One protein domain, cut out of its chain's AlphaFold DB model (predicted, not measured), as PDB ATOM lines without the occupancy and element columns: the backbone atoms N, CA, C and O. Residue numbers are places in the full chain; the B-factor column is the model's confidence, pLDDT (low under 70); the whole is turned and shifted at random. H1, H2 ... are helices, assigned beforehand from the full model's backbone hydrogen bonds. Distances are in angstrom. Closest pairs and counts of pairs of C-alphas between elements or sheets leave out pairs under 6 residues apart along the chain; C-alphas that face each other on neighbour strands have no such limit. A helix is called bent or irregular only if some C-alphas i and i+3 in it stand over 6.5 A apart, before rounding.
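AT A GLANCE: This is residues 2 to 111 of the 258 residues of an uncharacterized protein of Thermococcus gorgonarius (UniProt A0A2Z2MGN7). Three long helices run side by side along a rod, with H4 touching both H1 and H2, and short H3 crosses one end. The printed part has 110 residues, 91 of them in four named helices, which follow along the chain as H1, H2, H3, H4; there is no named strand, and the class is all helix. It is only just loose, close to compact, with a radius of gyration of the C-alphas of 15.9 A and spans of 49 by 23 by 17 A.

IN THESE COORDINATES: Find C-alpha 2 at (-53.065, 3.088, -4.485); H1 runs to residue 25, 31.8 A, with a kink of 29 degrees near residue 10. H2 is residues 35 to 62, 41.4 A. H3, residues 67 to 80, is irregular: C-alphas 71 and 74 are 8.0 A apart. H4, residues 85 to 109, 36.1 A, ends at (-53.039, 2.724, -40.217).

HOW THE PARTS SIT: H4 touches H2 at a shallow tilt of 21 degrees, opposite ways; the closest C-alphas, Ala 52 and Ile 94, are 5.5 A apart. H4 touches H1 at 17 degrees, a shallow tilt, the same way, closest at C-alphas Trp 19 and Gly 102, 5.9 A. H1 and H2 are apart. H3 touches H2 about perpendicular, 77 degrees, with residues 67 to 70 alone; C-alphas Gly 57 and Arg 67 are closest, 4.3 A. Every O i to N i+4 pair is within hydrogen-bond range in H4, against 18 of 20 in H1, 22 of 24 in H2 and 6 of 10 in H3.

THE WHOLE: The farthest C-alphas, Glu 29 and Gly 64, are 49.9 A apart. The printed part has no cut, and no link is long. Look for pLDDT under 70 at residues 27 to 31 and 81 to 84.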
ATOM      1  N   ARG A   2     -51.696   3.462  -4.064       74.25
ATOM      2  CA  ARG A   2     -53.065   3.088  -4.485       74.25
ATOM      3  C   ARG A   2     -53.762   4.188  -5.301       74.25
ATOM      4  O   ARG A   2     -54.455   3.876  -6.262       74.25
ATOM      5  N   VAL A   3     -53.526   5.448  -4.941       75.19
ATOM      6  CA  VAL A   3     -54.094   6.636  -5.601       75.19
ATOM      7  C   VAL A   3     -53.486   6.852  -6.988       75.19
ATOM      8  O   VAL A   3     -54.215   6.977  -7.962       75.19
ATOM      9  N   PHE A   4     -52.154   6.802  -7.114       76.44
ATOM     10  CA  PHE A   4     -51.478   6.933  -8.412       76.44
ATOM     11  C   PHE A   4     -51.960   5.883  -9.422       76.44
ATOM     12  O   PHE A   4     -52.252   6.201 -10.573       76.44
ATOM     13  N   ILE A   5     -52.082   4.627  -8.984       79.38
ATOM     14  CA  ILE A   5     -52.564   3.548  -9.849       79.38
ATOM     15  C   ILE A   5     -54.005   3.827 -10.283       79.38
ATOM     16  O   ILE A   5     -54.296   3.808 -11.475       79.38
ATOM     17  N   LYS A   6     -54.895   4.108  -9.325       83.62
ATOM     18  CA  LYS A   6     -56.329   4.245  -9.587       83.62
ATOM     19  C   LYS A   6     -56.675   5.481 -10.418       83.62
ATOM     20  O   LYS A   6     -57.469   5.371 -11.345       83.62
ATOM     21  N   ASP A   7     -56.062   6.615 -10.106       80.69
ATOM     22  CA  ASP A   7     -56.510   7.916 -10.608       80.69
ATOM     23  C   ASP A   7     -55.636   8.454 -11.752       80.69
ATOM     24  O   ASP A   7     -56.006   9.437 -12.385       80.69
ATOM     25  N   TYR A   8     -54.494   7.816 -12.048       82.56
ATOM     26  CA  TYR A   8     -53.572   8.258 -13.106       82.56
ATOM     27  C   TYR A   8     -53.228   7.122 -14.070       82.56
ATOM     28  O   TYR A   8     -53.541   7.206 -15.256       82.56
ATOM     29  N   LEU A   9     -52.651   6.025 -13.566       85.50
ATOM     30  CA  LEU A   9     -52.205   4.917 -14.418       85.50
ATOM     31  C   LEU A   9     -53.372   4.214 -15.120       85.50
ATOM     32  O   LEU A   9     -53.302   3.983 -16.325       85.50
ATOM     33  N   ILE A  10     -54.443   3.885 -14.387       88.00
ATOM     34  CA  ILE A  10     -55.627   3.235 -14.963       88.00
ATOM     35  C   ILE A  10     -56.247   4.107 -16.065       88.00
ATOM     36  O   ILE A  10     -56.426   3.583 -17.161       88.00
ATOM     37  N   PRO A  11     -56.519   5.412 -15.865       90.00
ATOM     38  CA  PRO A  11     -57.008   6.269 -16.944       90.00
ATOM     39  C   PRO A  11     -56.092   6.331 -18.173       90.00
ATOM     40  O   PRO A  11     -56.593   6.296 -19.294       90.00
ATOM     41  N   TRP A  12     -54.767   6.379 -18.005       91.75
ATOM     42  CA  TRP A  12     -53.842   6.365 -19.145       91.75
ATOM     43  C   TRP A  12     -53.888   5.042 -19.915       91.75
ATOM     44  O   TRP A  12     -53.943   5.047 -21.144       91.75
ATOM     45  N   LEU A  13     -53.920   3.911 -19.205       91.44
ATOM     46  CA  LEU A  13     -54.082   2.591 -19.820       91.44
ATOM     47  C   LEU A  13     -55.442   2.455 -20.511       91.44
ATOM     48  O   LEU A  13     -55.510   1.937 -21.621       91.44
ATOM     49  N   LEU A  14     -56.511   2.965 -19.895       91.12
ATOM     50  CA  LEU A  14     -57.839   3.022 -20.501       91.12
ATOM     51  C   LEU A  14     -57.816   3.837 -21.792       91.12
ATOM     52  O   LEU A  14     -58.406   3.404 -22.772       91.12
ATOM     53  N   LEU A  15     -57.103   4.964 -21.833       90.56
ATOM     54  CA  LEU A  15     -57.000   5.787 -23.036       90.56
ATOM     55  C   LEU A  15     -56.289   5.044 -24.176       90.56
ATOM     56  O   LEU A  15     -56.744   5.091 -25.316       90.56
ATOM     57  N   ILE A  16     -55.234   4.283 -23.866       91.00
ATOM     58  CA  ILE A  16     -54.588   3.379 -24.833       91.00
ATOM     59  C   ILE A  16     -55.577   2.304 -25.306       91.00
ATOM     60  O   ILE A  16     -55.699   2.069 -26.507       91.00
ATOM     61  N   MET A  17     -56.320   1.675 -24.389       91.75
ATOM     62  CA  MET A  17     -57.310   0.653 -24.746       91.75
ATOM     63  C   MET A  17     -58.461   1.210 -25.586       91.75
ATOM     64  O   MET A  17     -58.923   0.521 -26.489       91.75
ATOM     65  N   VAL A  18     -58.901   2.448 -25.340       91.06
ATOM     66  CA  VAL A  18     -59.915   3.129 -26.158       91.06
ATOM     67  C   VAL A  18     -59.417   3.284 -27.591       91.06
ATOM     68  O   VAL A  18     -60.153   2.952 -28.514       91.06
ATOM     69  N   TRP A  19     -58.168   3.706 -27.795       90.50
ATOM     70  CA  TRP A  19     -57.589   3.781 -29.139       90.50
ATOM     71  C   TRP A  19     -57.538   2.419 -29.827       90.50
ATOM     72  O   TRP A  19     -58.000   2.287 -30.958       90.50
ATOM     73  N   VAL A  20     -57.064   1.388 -29.123       88.44
ATOM     74  CA  VAL A  20     -57.046   0.012 -29.642       88.44
ATOM     75  C   VAL A  20     -58.456  -0.455 -30.014       88.44
ATOM     76  O   VAL A  20     -58.653  -1.010 -31.095       88.44
ATOM     77  N   ALA A  21     -59.452  -0.181 -29.173       88.12
ATOM     78  CA  ALA A  21     -60.846  -0.507 -29.448       88.12
ATOM     79  C   ALA A  21     -61.377   0.246 -30.677       88.12
ATOM     80  O   ALA A  21     -62.004  -0.369 -31.534       88.12
ATOM     81  N   ILE A  22     -61.083   1.541 -30.822       87.12
ATOM     82  CA  ILE A  22     -61.448   2.321 -32.015       87.12
ATOM     83  C   ILE A  22     -60.841   1.690 -33.274       87.12
ATOM     84  O   ILE A  22     -61.504   1.570 -34.305       87.12
ATOM     85  N   TRP A  23     -59.587   1.246 -33.214       86.50
ATOM     86  CA  TRP A  23     -58.934   0.629 -34.365       86.50
ATOM     87  C   TRP A  23     -59.532  -0.728 -34.736       86.50
ATOM     88  O   TRP A  23     -59.695  -0.975 -35.929       86.50
ATOM     89  N   ILE A  24     -59.908  -1.548 -33.753       83.94
ATOM     90  CA  ILE A  24     -60.483  -2.884 -33.969       83.94
ATOM     91  C   ILE A  24     -61.962  -2.818 -34.379       83.94
ATOM     92  O   ILE A  24     -62.369  -3.520 -35.299       83.94
ATOM     93  N   PHE A  25     -62.770  -2.002 -33.699       83.75
ATOM     94  CA  PHE A  25     -64.233  -2.064 -33.796       83.75
ATOM     95  C   PHE A  25     -64.855  -1.058 -34.759       83.75
ATOM     96  O   PHE A  25     -65.960  -1.296 -35.237       83.75
ATOM     97  N   VAL A  26     -64.194   0.066 -35.047       76.19
ATOM     98  CA  VAL A  26     -64.733   1.028 -36.018       76.19
ATOM     99  C   VAL A  26     -64.364   0.534 -37.417       76.19
ATOM    100  O   VAL A  26     -63.178   0.480 -37.723       76.19
ATOM    101  N   PRO A  27     -65.300   0.150 -38.292       62.06
ATOM    102  CA  PRO A  27     -64.946  -0.194 -39.664       62.06
ATOM    103  C   PRO A  27     -64.379   1.047 -40.368       62.06
ATOM    104  O   PRO A  27     -64.918   2.145 -40.242       62.06
ATOM    105  N   GLY A  28     -63.257   0.888 -41.064       62.66
ATOM    106  CA  GLY A  28     -62.672   1.931 -41.900       62.66
ATOM    107  C   GLY A  28     -62.179   1.290 -43.184       62.66
ATOM    108  O   GLY A  28     -61.368   0.367 -43.118       62.66
ATOM    109  N   GLU A  29     -62.696   1.748 -44.320       56.31
ATOM    110  CA  GLU A  29     -62.464   1.136 -45.636       56.31
ATOM    111  C   GLU A  29     -60.982   1.167 -46.061       56.31
ATOM    112  O   GLU A  29     -60.557   0.342 -46.863       56.31
ATOM    113  N   GLU A  30     -60.167   2.029 -45.440       64.56
ATOM    114  CA  GLU A  30     -58.732   2.207 -45.717       64.56
ATOM    115  C   GLU A  30     -57.805   1.701 -44.586       64.56
ATOM    116  O   GLU A  30     -56.631   2.065 -44.516       64.56
ATOM    117  N   LYS A  31     -58.302   0.880 -43.647       68.44
ATOM    118  CA  LYS A  31     -57.491   0.408 -42.507       68.44
ATOM    119  C   LYS A  31     -56.494  -0.686 -42.905       68.44
ATOM    120  O   LYS A  31     -56.843  -1.858 -43.027       68.44
ATOM    121  N   ASN A  32     -55.218  -0.329 -42.971       78.12
ATOM    122  CA  ASN A  32     -54.093  -1.235 -43.151       78.12
ATOM    123  C   ASN A  32     -53.450  -1.624 -41.803       78.12
ATOM    124  O   ASN A  32     -52.442  -1.061 -41.362       78.12
ATOM    125  N   LEU A  33     -54.031  -2.641 -41.157       80.94
ATOM    126  CA  LEU A  33     -53.521  -3.264 -39.925       80.94
ATOM    127  C   LEU A  33     -52.393  -4.280 -40.192       80.94
ATOM    128  O   LEU A  33     -52.329  -5.340 -39.568       80.94
ATOM    129  N   SER A  34     -51.495  -3.986 -41.132       84.06
ATOM    130  CA  SER A  34     -50.334  -4.836 -41.387       84.06
ATOM    131  C   SER A  34     -49.380  -4.868 -40.185       84.06
ATOM    132  O   SER A  34     -49.239  -3.895 -39.438       84.06
ATOM    133  N   LEU A  35     -48.675  -5.993 -40.014       84.81
ATOM    134  CA  LEU A  35     -47.685  -6.168 -38.945       84.81
ATOM    135  C   LEU A  35     -46.654  -5.015 -38.881       84.81
ATOM    136  O   LEU A  35     -46.407  -4.526 -37.777       84.81
ATOM    137  N   PRO A  36     -46.090  -4.514 -40.003       86.69
ATOM    138  CA  PRO A  36     -45.165  -3.379 -39.973       86.69
ATOM    139  C   PRO A  36     -45.785  -2.085 -39.425       86.69
ATOM    140  O   PRO A  36     -45.126  -1.365 -38.670       86.69
ATOM    141  N   ASN A  37     -47.048  -1.796 -39.753       86.06
ATOM    142  CA  ASN A  37     -47.750  -0.611 -39.255       86.06
ATOM    143  C   ASN A  37     -48.022  -0.723 -37.750       86.06
ATOM    144  O   ASN A  37     -47.761   0.219 -37.002       86.06
ATOM    145  N   VAL A  38     -48.466  -1.897 -37.288       88.12
ATOM    146  CA  VAL A  38     -48.692  -2.164 -35.858       88.12
ATOM    147  C   VAL A  38     -47.392  -2.027 -35.066       88.12
ATOM    148  O   VAL A  38     -47.363  -1.336 -34.049       88.12
ATOM    149  N   LEU A  39     -46.296  -2.620 -35.551       88.19
ATOM    150  CA  LEU A  39     -44.983  -2.483 -34.917       88.19
ATOM    151  C   LEU A  39     -44.530  -1.021 -34.862       88.19
ATOM    152  O   LEU A  39     -44.013  -0.581 -33.840       88.19
ATOM    153  N   SER A  40     -44.772  -0.249 -35.920       86.81
ATOM    154  CA  SER A  40     -44.410   1.172 -35.961       86.81
ATOM    155  C   SER A  40     -45.186   1.994 -34.933       86.81
ATOM    156  O   SER A  40     -44.591   2.785 -34.203       86.81
ATOM    157  N   VAL A  41     -46.493   1.758 -34.800       89.50
ATOM    158  CA  VAL A  41     -47.340   2.393 -33.775       89.50
ATOM    159  C   VAL A  41     -46.876   2.042 -32.358       89.50
ATOM    160  O   VAL A  41     -46.805   2.922 -31.493       89.50
ATOM    161  N   LEU A  42     -46.496   0.781 -32.128       90.56
ATOM    162  CA  LEU A  42     -45.951   0.327 -30.847       90.56
ATOM    163  C   LEU A  42     -44.590   0.953 -30.529       90.56
ATOM    164  O   LEU A  42     -44.346   1.283 -29.373       90.56
ATOM    165  N   VAL A  43     -43.722   1.152 -31.525       91.50
ATOM    166  CA  VAL A  43     -42.427   1.841 -31.364       91.50
ATOM    167  C   VAL A  43     -42.608   3.349 -31.158       91.50
ATOM    168  O   VAL A  43     -41.831   3.973 -30.435       91.50
ATOM    169  N   LEU A  44     -43.651   3.951 -31.729       90.19
ATOM    170  CA  LEU A  44     -43.963   5.368 -31.522       90.19
ATOM    171  C   LEU A  44     -44.473   5.660 -30.113       90.19
ATOM    172  O   LEU A  44     -44.163   6.718 -29.569       90.19
ATOM    173  N   LEU A  45     -45.203   4.735 -29.488       92.56
ATOM    174  CA  LEU A  45     -45.720   4.922 -28.130       92.56
ATOM    175  C   LEU A  45     -44.630   5.317 -27.107       92.56
ATOM    176  O   LEU A  45     -44.792   6.351 -26.455       92.56
ATOM    177  N   PRO A  46     -43.504   4.587 -26.954       92.44
ATOM    178  CA  PRO A  46     -42.445   4.986 -26.035       92.44
ATOM    179  C   PRO A  46     -41.789   6.311 -26.435       92.44
ATOM    180  O   PRO A  46     -41.399   7.058 -25.545       92.44
ATOM    181  N   LEU A  47     -41.709   6.659 -27.725       92.06
ATOM    182  CA  LEU A  47     -41.203   7.970 -28.154       92.06
ATOM    183  C   LEU A  47     -42.114   9.109 -27.668       92.06
ATOM    184  O   LEU A  47     -41.627  10.064 -27.062       92.06
ATOM    185  N   PHE A  48     -43.431   8.984 -27.851       91.81
ATOM    186  CA  PHE A  48     -44.408   9.951 -27.336       91.81
ATOM    187  C   PHE A  48     -44.375  10.041 -25.809       91.81
ATOM    188  O   PHE A  48     -44.401  11.141 -25.255       91.81
ATOM    189  N   LEU A  49     -44.250   8.906 -25.117       92.38
ATOM    190  CA  LEU A  49     -44.118   8.879 -23.662       92.38
ATOM    191  C   LEU A  49     -42.819   9.538 -23.188       92.38
ATOM    192  O   LEU A  49     -42.852  10.279 -22.213       92.38
ATOM    193  N   LEU A  50     -41.687   9.335 -23.866       92.94
ATOM    194  CA  LEU A  50     -40.428  10.008 -23.525       92.94
ATOM    195  C   LEU A  50     -40.550  11.527 -23.658       92.94
ATOM    196  O   LEU A  50     -40.107  12.259 -22.769       92.94
ATOM    197  N   VAL A  51     -41.196  12.004 -24.725       91.06
ATOM    198  CA  VAL A  51     -41.495  13.431 -24.907       91.06
ATOM    199  C   VAL A  51     -42.415  13.933 -23.791       91.06
ATOM    200  O   VAL A  51     -42.125  14.958 -23.174       91.06
ATOM    201  N   ALA A  52     -43.474  13.191 -23.458       91.56
ATOM    202  CA  ALA A  52     -44.375  13.532 -22.360       91.56
ATOM    203  C   ALA A  52     -43.632  13.619 -21.019       91.56
ATOM    204  O   ALA A  52     -43.783  14.598 -20.294       91.56
ATOM    205  N   LEU A  53     -42.772  12.644 -20.711       91.06
ATOM    206  CA  LEU A  53     -41.968  12.618 -19.489       91.06
ATOM    207  C   LEU A  53     -40.966  13.775 -19.430       91.06
ATOM    208  O   LEU A  53     -40.735  14.326 -18.354       91.06
ATOM    209  N   TYR A  54     -40.406  14.187 -20.569       91.44
ATOM    210  CA  TYR A  54     -39.575  15.388 -20.645       91.44
ATOM    211  C   TYR A  54     -40.369  16.646 -20.264       91.44
ATOM    212  O   TYR A  54     -39.907  17.442 -19.439       91.44
ATOM    213  N   PHE A  55     -41.583  16.813 -20.800       89.25
ATOM    214  CA  PHE A  55     -42.455  17.936 -20.441       89.25
ATOM    215  C   PHE A  55     -42.904  17.881 -18.986       89.25
ATOM    216  O   PHE A  55     -42.835  18.896 -18.299       89.25
ATOM    217  N   VAL A  56     -43.250  16.701 -18.479       90.31
ATOM    218  CA  VAL A  56     -43.547  16.485 -17.060       90.31
ATOM    219  C   VAL A  56     -42.362  16.885 -16.180       90.31
ATOM    220  O   VAL A  56     -42.555  17.553 -15.168       90.31
ATOM    221  N   GLY A  57     -41.130  16.562 -16.577       88.38
ATOM    222  CA  GLY A  57     -39.925  17.013 -15.877       88.38
ATOM    223  C   GLY A  57     -39.781  18.536 -15.850       88.38
ATOM    224  O   GLY A  57     -39.396  19.103 -14.829       88.38
ATOM    225  N   LYS A  58     -40.136  19.215 -16.944       89.06
ATOM    226  CA  LYS A  58     -40.162  20.684 -17.005       89.06
ATOM    227  C   LYS A  58     -41.277  21.271 -16.135       89.06
ATOM    228  O   LYS A  58     -41.077  22.315 -15.518       89.06
ATOM    229  N   THR A  59     -42.429  20.611 -16.060       87.31
ATOM    230  CA  THR A  59     -43.503  20.980 -15.135       87.31
ATOM    231  C   THR A  59     -43.022  20.836 -13.698       87.31
ATOM    232  O   THR A  59     -43.116  21.790 -12.945       87.31
ATOM    233  N   LEU A  60     -42.397  19.717 -13.328       87.81
ATOM    234  CA  LEU A  60     -41.818  19.515 -11.995       87.81
ATOM    235  C   LEU A  60     -40.845  20.640 -11.592       87.81
ATOM    236  O   LEU A  60     -40.960  21.163 -10.484       87.81
ATOM    237  N   GLU A  61     -39.973  21.083 -12.505       89.44
ATOM    238  CA  GLU A  61     -39.083  22.235 -12.276       89.44
ATOM    239  C   GLU A  61     -39.824  23.526 -11.933       89.44
ATOM    240  O   GLU A  61     -39.394  24.264 -11.047       89.44
ATOM    241  N   ARG A  62     -40.960  23.795 -12.584       85.31
ATOM    242  CA  ARG A  62     -41.772  24.991 -12.291       85.31
ATOM    243  C   ARG A  62     -42.339  24.986 -10.875       85.31
ATOM    244  O   ARG A  62     -42.572  26.055 -10.323       85.31
ATOM    245  N   TYR A  63     -42.539  23.808 -10.289       85.62
ATOM    246  CA  TYR A  63     -43.049  23.643  -8.927       85.62
ATOM    247  C   TYR A  63     -41.936  23.349  -7.903       85.62
ATOM    248  O   TYR A  63     -42.233  22.934  -6.785       85.62
ATOM    249  N   GLY A  64     -40.664  23.573  -8.258       84.94
ATOM    250  CA  GLY A  64     -39.524  23.483  -7.337       84.94
ATOM    251  C   GLY A  64     -38.891  22.094  -7.193       84.94
ATOM    252  O   GLY A  64     -38.018  21.919  -6.346       84.94
ATOM    253  N   TYR A  65     -39.293  21.116  -8.006       87.12
ATOM    254  CA  TYR A  65     -38.677  19.783  -8.049       87.12
ATOM    255  C   TYR A  65     -37.552  19.713  -9.092       87.12
ATOM    256  O   TYR A  65     -37.463  20.540  -9.996       87.12
ATOM    257  N   SER A  66     -36.688  18.702  -9.014       86.81
ATOM    258  CA  SER A  66     -35.702  18.446 -10.067       86.81
ATOM    259  C   SER A  66     -36.348  17.720 -11.249       86.81
ATOM    260  O   SER A  66     -37.169  16.823 -11.068       86.81
ATOM    261  N   ARG A  67     -35.886  17.977 -12.480       82.94
ATOM    262  CA  ARG A  67     -36.234  17.156 -13.662       82.94
ATOM    263  C   ARG A  67     -36.003  15.658 -13.457       82.94
ATOM    264  O   ARG A  67     -36.692  14.838 -14.055       82.94
ATOM    265  N   LYS A  68     -35.024  15.276 -12.629       85.12
ATOM    266  CA  LYS A  68     -34.715  13.863 -12.345       85.12
ATOM    267  C   LYS A  68     -35.777  13.190 -11.472       85.12
ATOM    268  O   LYS A  68     -35.873  11.960 -11.472       85.12
ATOM    269  N   ASP A  69     -36.613  13.980 -10.803       85.38
ATOM    270  CA  ASP A  69     -37.674  13.492  -9.927       85.38
ATOM    271  C   ASP A  69     -38.864  12.906 -10.700       85.38
ATOM    272  O   ASP A  69     -39.754  12.312 -10.096       85.38
ATOM    273  N   VAL A  70     -38.833  12.940 -12.041       81.75
ATOM    274  CA  VAL A  70     -39.758  12.192 -12.908       81.75
ATOM    275  C   VAL A  70     -39.802  10.700 -12.534       81.75
ATOM    276  O   VAL A  70     -40.855  10.070 -12.570       81.75
ATOM    277  N   ARG A  71     -38.679  10.117 -12.089       83.88
ATOM    278  CA  ARG A  71     -38.638   8.711 -11.633       83.88
ATOM    279  C   ARG A  71     -39.435   8.464 -10.348       83.88
ATOM    280  O   ARG A  71     -39.827   7.334 -10.088       83.88
ATOM    281  N   ARG A  72     -39.672   9.512  -9.559       85.25
ATOM    282  CA  ARG A  72     -40.433   9.491  -8.302       85.25
ATOM    283  C   ARG A  72     -41.846  10.052  -8.480       85.25
ATOM    284  O   ARG A  72     -42.513  10.343  -7.491       85.25
ATOM    285  N   LEU A  73     -42.329  10.166  -9.723       84.12
ATOM    286  CA  LEU A  73     -43.684  10.631 -10.031       84.12
ATOM    287  C   LEU A  73     -44.780   9.960  -9.196       84.12
ATOM    288  O   LEU A  73     -45.612  10.696  -8.667       84.12
ATOM    289  N   PRO A  74     -44.787   8.622  -9.005       82.31
ATOM    290  CA  PRO A  74     -45.821   7.977  -8.199       82.31
ATOM    291  C   PRO A  74     -45.860   8.496  -6.758       82.31
ATOM    292  O   PRO A  74     -46.938   8.736  -6.218       82.31
ATOM    293  N   GLU A  75     -44.691   8.720  -6.150       85.19
ATOM    294  CA  GLU A  75     -44.566   9.222  -4.778       85.19
ATOM    295  C   GLU A  75     -44.962  10.700  -4.674       85.19
ATOM    296  O   GLU A  75     -45.616  11.103  -3.713       85.19
ATOM    297  N   ILE A  76     -44.576  11.513  -5.661       83.12
ATOM    298  CA  ILE A  76     -44.885  12.949  -5.697       83.12
ATOM    299  C   ILE A  76     -46.383  13.156  -5.881       83.12
ATOM    300  O   ILE A  76     -46.988  13.935  -5.144       83.12
ATOM    301  N   ILE A  77     -46.995  12.440  -6.825       82.19
ATOM    302  CA  ILE A  77     -48.432  12.524  -7.094       82.19
ATOM    303  C   ILE A  77     -49.226  12.086  -5.865       82.19
ATOM    304  O   ILE A  77     -50.177  12.762  -5.494       82.19
ATOM    305  N   GLU A  78     -48.812  11.018  -5.183       82.31
ATOM    306  CA  GLU A  78     -49.494  10.546  -3.975       82.31
ATOM    307  C   GLU A  78     -49.406  11.546  -2.814       82.31
ATOM    308  O   GLU A  78     -50.403  11.781  -2.135       82.31
ATOM    309  N   LYS A  79     -48.254  12.203  -2.622       81.56
ATOM    310  CA  LYS A  79     -48.080  13.244  -1.589       81.56
ATOM    311  C   LYS A  79     -48.840  14.535  -1.890       81.56
ATOM    312  O   LYS A  79     -49.188  15.270  -0.971       81.56
ATOM    313  N   THR A  80     -49.062  14.832  -3.167       75.94
ATOM    314  CA  THR A  80     -49.664  16.094  -3.631       75.94
ATOM    315  C   THR A  80     -51.129  15.951  -4.050       75.94
ATOM    316  O   THR A  80     -51.767  16.941  -4.427       75.94
ATOM    317  N   HIS A  81     -51.684  14.740  -3.964       67.69
ATOM    318  CA  HIS A  81     -53.028  14.430  -4.432       67.69
ATOM    319  C   HIS A  81     -54.089  15.275  -3.709       67.69
ATOM    320  O   HIS A  81     -54.104  15.382  -2.483       67.69
ATOM    321  N   GLY A  82     -54.958  15.924  -4.487       66.19
ATOM    322  CA  GLY A  82     -56.030  16.791  -3.987       66.19
ATOM    323  C   GLY A  82     -55.605  18.172  -3.464       66.19
ATOM    324  O   GLY A  82     -56.479  18.972  -3.149       66.19
ATOM    325  N   ARG A  83     -54.301  18.487  -3.376       62.34
ATOM    326  CA  ARG A  83     -53.808  19.772  -2.828       62.34
ATOM    327  C   ARG A  83     -53.024  20.646  -3.807       62.34
ATOM    328  O   ARG A  83     -52.879  21.835  -3.542       62.34
ATOM    329  N   LEU A  84     -52.526  20.104  -4.921       62.75
ATOM    330  CA  LEU A  84     -51.776  20.873  -5.924       62.75
ATOM    331  C   LEU A  84     -52.309  20.681  -7.348       62.75
ATOM    332  O   LEU A  84     -52.606  19.565  -7.768       62.75
ATOM    333  N   TYR A  85     -52.273  21.770  -8.127       78.81
ATOM    334  CA  TYR A  85     -52.446  21.775  -9.587       78.81
ATOM    335  C   TYR A  85     -51.406  20.913 -10.326       78.81
ATOM    336  O   TYR A  85     -51.678  20.446 -11.429       78.81
ATOM    337  N   LEU A  86     -50.256  20.640  -9.698       82.94
ATOM    338  CA  LEU A  86     -49.154  19.857 -10.261       82.94
ATOM    339  C   LEU A  86     -49.592  18.471 -10.752       82.94
ATOM    340  O   LEU A  86     -49.260  18.080 -11.867       82.94
ATOM    341  N   SER A  87     -50.337  17.718  -9.940       81.69
ATOM    342  CA  SER A  87     -50.719  16.352 -10.306       81.69
ATOM    343  C   SER A  87     -51.678  16.342 -11.501       81.69
ATOM    344  O   SER A  87     -51.531  15.506 -12.392       81.69
ATOM    345  N   LYS A  88     -52.590  17.319 -11.572       85.50
ATOM    346  CA  LYS A  88     -53.461  17.532 -12.729       85.50
ATOM    347  C   LYS A  88     -52.661  17.913 -13.977       85.50
ATOM    348  O   LYS A  88     -52.860  17.306 -15.015       85.50
ATOM    349  N   GLU A  89     -51.722  18.851 -13.881       86.88
ATOM    350  CA  GLU A  89     -50.913  19.285 -15.030       86.88
ATOM    351  C   GLU A  89     -50.055  18.137 -15.595       86.88
ATOM    352  O   GLU A  89     -49.921  17.989 -16.810       86.88
ATOM    353  N   ILE A  90     -49.529  17.267 -14.727       87.56
ATOM    354  CA  ILE A  90     -48.824  16.040 -15.127       87.56
ATOM    355  C   ILE A  90     -49.774  15.064 -15.829       87.56
ATOM    356  O   ILE A  90     -49.423  14.505 -16.871       87.56
ATOM    357  N   PHE A  91     -50.968  14.864 -15.263       86.88
ATOM    358  CA  PHE A  91     -51.997  14.011 -15.850       86.88
ATOM    359  C   PHE A  91     -52.407  14.488 -17.239       86.88
ATOM    360  O   PHE A  91     -52.381  13.694 -18.177       86.88
ATOM    361  N   ASP A  92     -52.701  15.778 -17.368       89.00
ATOM    362  CA  ASP A  92     -53.085  16.411 -18.624       89.00
ATOM    363  C   ASP A  92     -51.946  16.281 -19.643       89.00
ATOM    364  O   ASP A  92     -52.188  15.897 -20.780       89.00
ATOM    365  N   THR A  93     -50.687  16.497 -19.242       90.44
ATOM    366  CA  THR A  93     -49.527  16.377 -20.147       90.44
ATOM    367  C   THR A  93     -49.397  14.973 -20.747       90.44
ATOM    368  O   THR A  93     -49.236  14.830 -21.961       90.44
ATOM    369  N   ILE A  94     -49.479  13.925 -19.920       90.44
ATOM    370  CA  ILE A  94     -49.391  12.533 -20.394       90.44
ATOM    371  C   ILE A  94     -50.647  12.152 -21.184       90.44
ATOM    372  O   ILE A  94     -50.540  11.528 -22.239       90.44
ATOM    373  N   GLY A  95     -51.826  12.569 -20.717       91.00
ATOM    374  CA  GLY A  95     -53.097  12.348 -21.402       91.00
ATOM    375  C   GLY A  95     -53.101  12.937 -22.811       91.00
ATOM    376  O   GLY A  95     -53.393  12.222 -23.768       91.00
ATOM    377  N   TRP A  96     -52.686  14.198 -22.967       91.06
ATOM    378  CA  TRP A  96     -52.543  14.838 -24.274       91.06
ATOM    379  C   TRP A  96     -51.555  14.091 -25.165       91.06
ATOM    380  O   TRP A  96     -51.880  13.820 -26.315       91.06
ATOM    381  N   ALA A  97     -50.388  13.694 -24.651       92.38
ATOM    382  CA  ALA A  97     -49.415  12.940 -25.441       92.38
ATOM    383  C   ALA A  97     -49.972  11.603 -25.955       92.38
ATOM    384  O   ALA A  97     -49.713  11.237 -27.099       92.38
ATOM    385  N   LEU A  98     -50.771  10.900 -25.149       92.81
ATOM    386  CA  LEU A  98     -51.436   9.661 -25.558       92.81
ATOM    387  C   LEU A  98     -52.571   9.903 -26.567       92.81
ATOM    388  O   LEU A  98     -52.743   9.108 -27.488       92.81
ATOM    389  N   ILE A  99     -53.318  11.006 -26.444       92.31
ATOM    390  CA  ILE A  99     -54.303  11.428 -27.455       92.31
ATOM    391  C   ILE A  99     -53.599  11.721 -28.784       92.31
ATOM    392  O   ILE A  99     -54.013  11.208 -29.822       92.31
ATOM    393  N   PHE A 100     -52.510  12.494 -28.756       90.00
ATOM    394  CA  PHE A 100     -51.706  12.789 -29.942       90.00
ATOM    395  C   PHE A 100     -51.119  11.521 -30.559       90.00
ATOM    396  O   PHE A 100     -51.204  11.354 -31.773       90.00
ATOM    397  N   TRP A 101     -50.579  10.611 -29.744       94.19
ATOM    398  CA  TRP A 101     -50.101   9.311 -30.214       94.19
ATOM    399  C   TRP A 101     -51.211   8.525 -30.912       94.19
ATOM    400  O   TRP A 101     -50.981   7.993 -31.996       94.19
ATOM    401  N   GLY A 102     -52.415   8.472 -30.340       91.06
ATOM    402  CA  GLY A 102     -53.532   7.738 -30.927       91.06
ATOM    403  C   GLY A 102     -54.023   8.336 -32.249       91.06
ATOM    404  O   GLY A 102     -54.234   7.601 -33.217       91.06
ATOM    405  N   LEU A 103     -54.102   9.668 -32.344       90.12
ATOM    406  CA  LEU A 103     -54.390  10.369 -33.603       90.12
ATOM    407  C   LEU A 103     -53.306  10.094 -34.653       90.12
ATOM    408  O   LEU A 103     -53.619   9.680 -35.765       90.12
ATOM    409  N   PHE A 104     -52.032  10.247 -34.283       90.31
ATOM    410  CA  PHE A 104     -50.889   9.995 -35.166       90.31
ATOM    411  C   PHE A 104     -50.880   8.546 -35.675       90.31
ATOM    412  O   PHE A 104     -50.687   8.288 -36.859       90.31
ATOM    413  N   SER A 105     -51.151   7.596 -34.783       90.31
ATOM    414  CA  SER A 105     -51.198   6.165 -35.091       90.31
ATOM    415  C   SER A 105     -52.360   5.803 -36.011       90.31
ATOM    416  O   SER A 105     -52.208   4.952 -36.883       90.31
ATOM    417  N   THR A 106     -53.499   6.486 -35.874       88.75
ATOM    418  CA  THR A 106     -54.648   6.305 -36.774       88.75
ATOM    419  C   THR A 106     -54.274   6.642 -38.217       88.75
ATOM    420  O   THR A 106     -54.604   5.880 -39.120       88.75
ATOM    421  N   VAL A 107     -53.510   7.718 -38.429       86.50
ATOM    422  CA  VAL A 107     -53.049   8.112 -39.770       86.50
ATOM    423  C   VAL A 107     -52.053   7.108 -40.352       86.50
ATOM    424  O   VAL A 107     -52.078   6.856 -41.554       86.50
ATOM    425  N   ILE A 108     -51.211   6.479 -39.525       87.06
ATOM    426  CA  ILE A 108     -50.314   5.405 -39.988       87.06
ATOM    427  C   ILE A 108     -51.123   4.219 -40.509       87.06
ATOM    428  O   ILE A 108     -50.824   3.694 -41.581       87.06
ATOM    429  N   PHE A 109     -52.174   3.822 -39.789       87.19
ATOM    430  CA  PHE A 109     -53.039   2.724 -40.217       87.19
ATOM    431  C   PHE A 109     -53.839   3.026 -41.485       87.19
ATOM    432  O   PHE A 109     -54.333   2.087 -42.089       87.19
ATOM    433  N   MET A 110     -53.937   4.280 -41.924       83.88
ATOM    434  CA  MET A 110     -54.575   4.657 -43.193       83.88
ATOM    435  C   MET A 110     -53.620   4.579 -44.396       83.88
ATOM    436  O   MET A 110     -53.946   5.044 -45.481       83.88
ATOM    437  N   THR A 111     -52.406   4.044 -44.225       82.81
ATOM    438  CA  THR A 111     -51.394   4.008 -45.293       82.81
ATOM    439  C   THR A 111     -50.817   2.619 -45.515       82.81
ATOM    440  O   THR A 111     -50.765   1.785 -44.610       82.81
TER     441      THR A 111